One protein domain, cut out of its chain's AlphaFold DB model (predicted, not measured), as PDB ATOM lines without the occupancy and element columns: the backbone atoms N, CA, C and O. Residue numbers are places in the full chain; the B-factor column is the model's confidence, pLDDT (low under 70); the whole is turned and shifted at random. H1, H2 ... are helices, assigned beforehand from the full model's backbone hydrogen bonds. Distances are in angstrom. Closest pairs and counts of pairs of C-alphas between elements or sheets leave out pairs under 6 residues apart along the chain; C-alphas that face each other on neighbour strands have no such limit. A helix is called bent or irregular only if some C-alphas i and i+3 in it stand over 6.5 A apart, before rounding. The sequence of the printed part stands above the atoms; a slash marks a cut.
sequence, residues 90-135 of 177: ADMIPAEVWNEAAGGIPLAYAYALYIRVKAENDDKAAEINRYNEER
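This is residues 90 to 135 of the 177 residues of an uncharacterized protein of Ruminococcus sp. CAG:382 (UniProt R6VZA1). One long helix, H2, runs almost the whole length of the domain, and a short helix, H1, folds back beside its first turns to make a lopsided helical hairpin. The rest of H2, residues 115 to 135, sticks out as a bare arm that makes most of the length. The printed part has 46 residues with two named helices, H1 then H2, and no named strand; its class is all helix. It is only just extended, close to loose, with a radius of gyration of the C-alphas of 14.6 A, and its C-alphas span 46 by 17 by 12 A.

H2 holds residues 107 to 135, from C-alpha 107 at (-18.318, -44.091, -47.213) to C-alpha 135 at (2.569, -36.612, -11.635), a length of 41.9 A. H1 holds residues 95 to 102 and measures 10.5 A, beginning with C-alpha 95 at (-13.062, -52.655, -41.357). Neither helix is bent.

H2 touches H1 with residues 107 to 114 alone. Their closest C-alphas, those of Ala 101 and Leu 107, are 5.3 A apart. The two helices form a hairpin, running opposite ways at a shallow tilt of 28 degrees. Their centres are 20.2 A apart. Residues 115 to 135 of H2 stand free. In H1 and H2 every O i to N i+4 pair is within hydrogen-bond range.

The outline is a rod, and the two C-alphas farthest apart, those of Gly 104 and Arg 135, are 46.4 A apart. The printed part has no cut. The link from H1 to H2, residues 103 to 106, is tight. The mean pLDDT of the printed part is 91.0, and no printed residue is under 70.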
ATOM      1  N   ALA A  90      -7.663 -47.720 -50.107       87.50
ATOM      2  CA  ALA A  90      -8.627 -48.676 -49.563       87.50
ATOM      3  C   ALA A  90      -8.057 -49.495 -48.389       87.50
ATOM      4  O   ALA A  90      -8.775 -49.756 -47.428       87.50
ATOM      5  N   ASP A  91      -6.760 -49.817 -48.419       91.12
ATOM      6  CA  ASP A  91      -6.076 -50.570 -47.353       91.12
ATOM      7  C   ASP A  91      -5.934 -49.777 -46.044       91.12
ATOM      8  O   ASP A  91      -5.703 -50.352 -44.983       91.12
ATOM      9  N   MET A  92      -6.050 -48.448 -46.110       91.31
ATOM     10  CA  MET A  92      -5.986 -47.572 -44.937       91.31
ATOM     11  C   MET A  92      -7.358 -47.345 -44.299       91.31
ATOM     12  O   MET A  92      -7.444 -46.696 -43.254       91.31
ATOM     13  N   ILE A  93      -8.427 -47.849 -44.921       92.56
ATOM     14  CA  ILE A  93      -9.791 -47.724 -44.417       92.56
ATOM     15  C   ILE A  93     -10.061 -48.891 -43.454       92.56
ATOM     16  O   ILE A  93      -9.987 -50.050 -43.869       92.56
ATOM     17  N   PRO A  94     -10.379 -48.614 -42.177       93.75
ATOM     18  CA  PRO A  94     -10.689 -49.648 -41.192       93.75
ATOM     19  C   PRO A  94     -11.910 -50.491 -41.575       93.75
ATOM     20  O   PRO A  94     -12.831 -50.017 -42.244       93.75
ATOM     21  N   ALA A  95     -11.957 -51.733 -41.090       93.69
ATOM     22  CA  ALA A  95     -13.062 -52.655 -41.357       93.69
ATOM     23  C   ALA A  95     -14.411 -52.136 -40.828       93.69
ATOM     24  O   ALA A  95     -15.454 -52.391 -41.424       93.69
ATOM     25  N   GLU A  96     -14.399 -51.376 -39.734       93.19
ATOM     26  CA  GLU A  96     -15.586 -50.773 -39.128       93.19
ATOM     27  C   GLU A  96     -16.274 -49.804 -40.093       93.19
ATOM     28  O   GLU A  96     -17.491 -49.854 -40.262       93.19
ATOM     29  N   VAL A  97     -15.484 -48.992 -40.801       93.94
ATOM     30  CA  VAL A  97     -15.979 -48.033 -41.796       93.94
ATOM     31  C   VAL A  97     -16.618 -48.763 -42.978       93.94
ATOM     32  O   VAL A  97     -17.675 -48.361 -43.462       93.94
ATOM     33  N   TRP A  98     -16.026 -49.879 -43.409       92.31
ATOM     34  CA  TRP A  98     -16.608 -50.721 -44.456       92.31
ATOM     35  C   TRP A  98     -17.924 -51.375 -44.031       92.31
ATOM     36  O   TRP A  98     -18.850 -51.459 -44.837       92.31
ATOM     37  N   ASN A  99     -18.033 -51.803 -42.773       92.81
ATOM     38  CA  ASN A  99     -19.269 -52.372 -42.238       92.81
ATOM     39  C   ASN A  99     -20.393 -51.330 -42.176       92.81
ATOM     40  O   ASN A  99     -21.534 -51.635 -42.525       92.81
ATOM     41  N   GLU A 100     -20.080 -50.096 -41.778       91.19
ATOM     42  CA  GLU A 100     -21.035 -48.985 -41.804       91.19
ATOM     43  C   GLU A 100     -21.481 -48.650 -43.232       91.19
ATOM     44  O   GLU A 100     -22.678 -48.479 -43.482       91.19
ATOM     45  N   ALA A 101     -20.543 -48.655 -44.185       90.25
ATOM     46  CA  ALA A 101     -20.855 -48.450 -45.593       90.25
ATOM     47  C   ALA A 101     -21.758 -49.557 -46.163       90.25
ATOM     48  O   ALA A 101     -22.748 -49.279 -46.842       90.25
ATOM     49  N   ALA A 102     -21.495 -50.817 -45.804       87.88
ATOM     50  CA  ALA A 102     -22.361 -51.948 -46.143       87.88
ATOM     51  C   ALA A 102     -23.760 -51.843 -45.501       87.88
ATOM     52  O   ALA A 102     -24.732 -52.369 -46.043       87.88
ATOM     53  N   GLY A 103     -23.877 -51.131 -44.376       87.19
ATOM     54  CA  GLY A 103     -25.142 -50.781 -43.728       87.19
ATOM     55  C   GLY A 103     -25.945 -49.683 -44.438       87.19
ATOM     56  O   GLY A 103     -27.056 -49.375 -44.002       87.19
ATOM     57  N   GLY A 104     -25.418 -49.107 -45.525       86.69
ATOM     58  CA  GLY A 104     -26.068 -48.066 -46.325       86.69
ATOM     59  C   GLY A 104     -25.663 -46.634 -45.963       86.69
ATOM     60  O   GLY A 104     -26.300 -45.689 -46.431       86.69
ATOM     61  N   ILE A 105     -24.634 -46.455 -45.134       90.19
ATOM     62  CA  ILE A 105     -24.070 -45.138 -44.824       90.19
ATOM     63  C   ILE A 105     -23.069 -44.750 -45.931       90.19
ATOM     64  O   ILE A 105     -22.269 -45.588 -46.330       90.19
ATOM     65  N   PRO A 106     -23.058 -43.503 -46.432       92.62
ATOM     66  CA  PRO A 106     -22.034 -43.059 -47.381       92.62
ATOM     67  C   PRO A 106     -20.611 -43.227 -46.823       92.62
ATOM     68  O   PRO A 106     -20.338 -42.832 -45.683       92.62
ATOM     69  N   LEU A 107     -19.689 -43.768 -47.620       93.31
ATOM     70  CA  LEU A 107     -18.318 -44.091 -47.213       93.31
ATOM     71  C   LEU A 107     -17.563 -42.853 -46.710       93.31
ATOM     72  O   LEU A 107     -16.862 -42.913 -45.699       93.31
ATOM     73  N   ALA A 108     -17.743 -41.714 -47.385       91.94
ATOM     74  CA  ALA A 108     -17.151 -40.439 -46.981       91.94
ATOM     75  C   ALA A 108     -17.590 -40.012 -45.575       91.94
ATOM     76  O   ALA A 108     -16.784 -39.509 -44.792       91.94
ATOM     77  N   TYR A 109     -18.857 -40.250 -45.239       92.69
ATOM     78  CA  TYR A 109     -19.412 -39.890 -43.943       92.69
ATOM     79  C   TYR A 109     -18.908 -40.817 -42.832       92.69
ATOM     80  O   TYR A 109     -18.422 -40.331 -41.808       92.69
ATOM     81  N   ALA A 110     -18.959 -42.133 -43.054       94.50
ATOM     82  CA  ALA A 110     -18.475 -43.126 -42.093       94.50
ATOM     83  C   ALA A 110     -16.986 -42.909 -41.761       94.50
ATOM     84  O   ALA A 110     -16.582 -42.882 -40.596       94.50
ATOM     85  N   TYR A 111     -16.162 -42.649 -42.778       94.31
ATOM     86  CA  TYR A 111     -14.738 -42.391 -42.574       94.31
ATOM     87  C   TYR A 111     -14.461 -41.063 -41.850       94.31
ATOM     88  O   TYR A 111     -13.589 -41.000 -40.982       94.31
ATOM     89  N   ALA A 112     -15.225 -40.006 -42.146       93.50
ATOM     90  CA  ALA A 112     -15.103 -38.730 -41.444       93.50
ATOM     91  C   ALA A 112     -15.417 -38.863 -39.944       93.50
ATOM     92  O   ALA A 112     -14.702 -38.304 -39.105       93.50
ATOM     93  N   LEU A 113     -16.452 -39.635 -39.595       93.69
ATOM     94  CA  LEU A 113     -16.768 -39.951 -38.202       93.69
ATOM     95  C   LEU A 113     -15.641 -40.740 -37.537       93.69
ATOM     96  O   LEU A 113     -15.232 -40.393 -36.429       93.69
ATOM     97  N   TYR A 114     -15.094 -41.743 -38.227       94.19
ATOM     98  CA  TYR A 114     -13.973 -42.527 -37.717       94.19
ATOM     99  C   TYR A 114     -12.758 -41.654 -37.382       94.19
ATOM    100  O   TYR A 114     -12.227 -41.750 -36.273       94.19
ATOM    101  N   ILE A 115     -12.338 -40.768 -38.294       94.56
ATOM    102  CA  ILE A 115     -11.200 -39.867 -38.051       94.56
ATOM    103  C   ILE A 115     -11.454 -38.994 -36.825       94.56
ATOM    104  O   ILE A 115     -10.562 -38.833 -35.994       94.56
ATOM    105  N   ARG A 116     -12.665 -38.446 -36.693       94.50
ATOM    106  CA  ARG A 116     -13.017 -37.592 -35.557       94.50
ATOM    107  C   ARG A 116     -12.935 -38.347 -34.234       94.50
ATOM    108  O   ARG A 116     -12.315 -37.857 -33.297       94.50
ATOM    109  N   VAL A 117     -13.541 -39.530 -34.162       94.12
ATOM    110  CA  VAL A 117     -13.519 -40.355 -32.945       94.12
ATOM    111  C   VAL A 117     -12.090 -40.767 -32.604       94.12
ATOM    112  O   VAL A 117     -11.700 -40.735 -31.438       94.12
ATOM    113  N   LYS A 118     -11.290 -41.116 -33.615       93.56
ATOM    114  CA  LYS A 118      -9.873 -41.428 -33.432       93.56
ATOM    115  C   LYS A 118      -9.109 -40.234 -32.858       93.56
ATOM    116  O   LYS A 118      -8.435 -40.401 -31.851       93.56
ATOM    117  N   ALA A 119      -9.277 -39.045 -33.433       93.75
ATOM    118  CA  ALA A 119      -8.638 -37.826 -32.943       93.75
ATOM    119  C   ALA A 119      -9.032 -37.513 -31.489       93.75
ATOM    120  O   ALA A 119      -8.164 -37.277 -30.659       93.75
ATOM    121  N   GLU A 120     -10.321 -37.608 -31.143       93.75
ATOM    122  CA  GLU A 120     -10.785 -37.391 -29.765       93.75
ATOM    123  C   GLU A 120     -10.186 -38.401 -28.770       93.75
ATOM    124  O   GLU A 120      -9.936 -38.066 -27.610       93.75
ATOM    125  N   ASN A 121      -9.969 -39.648 -29.193       92.62
ATOM    126  CA  ASN A 121      -9.335 -40.666 -28.357       92.62
ATOM    127  C   ASN A 121      -7.827 -40.435 -28.214       92.62
ATOM    128  O   ASN A 121      -7.301 -40.587 -27.110       92.62
ATOM    129  N   ASP A 122      -7.156 -40.045 -29.296       93.44
ATOM    130  CA  ASP A 122      -5.731 -39.715 -29.295       93.44
ATOM    131  C   ASP A 122      -5.460 -38.487 -28.402       93.44
ATOM    132  O   ASP A 122      -4.538 -38.516 -27.585       93.44
ATOM    133  N   ASP A 123      -6.315 -37.461 -28.457       93.56
ATOM    134  CA  ASP A 123      -6.235 -36.272 -27.597       93.56
ATOM    135  C   ASP A 123      -6.410 -36.626 -26.114       93.56
ATOM    136  O   ASP A 123      -5.616 -36.207 -25.268       93.56
ATOM    137  N   LYS A 124      -7.411 -37.455 -25.784       91.88
ATOM    138  CA  LYS A 124      -7.615 -37.954 -24.412       91.88
ATOM    139  C   LYS A 124      -6.421 -38.767 -23.922       91.88
ATOM    140  O   LYS A 124      -6.011 -38.628 -22.771       91.88
ATOM    141  N   ALA A 125      -5.860 -39.621 -24.775       91.38
ATOM    142  CA  ALA A 125      -4.680 -40.405 -24.433       91.38
ATOM    143  C   ALA A 125      -3.464 -39.500 -24.187       91.38
ATOM    144  O   ALA A 125      -2.742 -39.699 -23.209       91.38
ATOM    145  N   ALA A 126      -3.263 -38.474 -25.018       91.75
ATOM    146  CA  ALA A 126      -2.200 -37.491 -24.842       91.75
ATOM    147  C   ALA A 126      -2.366 -36.683 -23.545       91.75
ATOM    148  O   ALA A 126      -1.387 -36.466 -22.831       91.75
ATOM    149  N   GLU A 127      -3.590 -36.280 -23.202       91.56
ATOM    150  CA  GLU A 127      -3.888 -35.583 -21.947       91.56
ATOM    151  C   GLU A 127      -3.571 -36.454 -20.725       91.56
ATOM    152  O   GLU A 127      -2.887 -36.004 -19.804       91.56
ATOM    153  N   ILE A 128      -3.993 -37.721 -20.740       88.88
ATOM    154  CA  ILE A 128      -3.693 -38.679 -19.667       88.88
ATOM    155  C   ILE A 128      -2.186 -38.923 -19.560       88.88
ATOM    156  O   ILE A 128      -1.652 -38.957 -18.453       88.88
ATOM    157  N   ASN A 129      -1.484 -39.069 -20.684       87.75
ATOM    158  CA  ASN A 129      -0.036 -39.264 -20.686       87.75
ATOM    159  C   ASN A 129       0.691 -38.048 -20.116       87.75
ATOM    160  O   ASN A 129       1.532 -38.222 -19.243       87.75
ATOM    161  N   ARG A 130       0.312 -36.826 -20.509       88.94
ATOM    162  CA  ARG A 130       0.862 -35.593 -19.923       88.94
ATOM    163  C   ARG A 130       0.590 -35.495 -18.429       88.94
ATOM    164  O   ARG A 130       1.491 -35.187 -17.657       88.94
ATOM    165  N   TYR A 131      -0.638 -35.790 -18.013       87.31
ATOM    166  CA  TYR A 131      -0.999 -35.813 -16.602       87.31
ATOM    167  C   TYR A 131      -0.155 -36.824 -15.823       87.31
ATOM    168  O   TYR A 131       0.340 -36.531 -14.735       87.31
ATOM    169  N   ASN A 132       0.046 -38.011 -16.393       85.31
ATOM    170  CA  ASN A 132       0.904 -39.026 -15.812       85.31
ATOM    171  C   ASN A 132       2.363 -38.575 -15.797       85.31
ATOM    172  O   ASN A 132       3.007 -38.784 -14.786       85.31
ATOM    173  N   GLU A 133       2.892 -37.933 -16.833       83.38
ATOM    174  CA  GLU A 133       4.262 -37.403 -16.854       83.38
ATOM    175  C   GLU A 133       4.483 -36.327 -15.782       83.38
ATOM    176  O   GLU A 133       5.480 -36.373 -15.067       83.38
ATOM    177  N   GLU A 134       3.534 -35.403 -15.606       83.19
ATOM    178  CA  GLU A 134       3.606 -34.344 -14.587       83.19
ATOM    179  C   GLU A 134       3.538 -34.903 -13.154       83.19
ATOM    180  O   GLU A 134       4.104 -34.325 -12.223       83.19
ATOM    181  N   ARG A 135       2.834 -36.025 -12.959       76.69
ATOM    182  CA  ARG A 135       2.569 -36.612 -11.635       76.69
ATOM    183  C   ARG A 135       3.417 -37.838 -11.314       76.69
ATOM    184  O   ARG A 135       3.490 -38.237 -10.149       76.69
TER     185      ARG A 135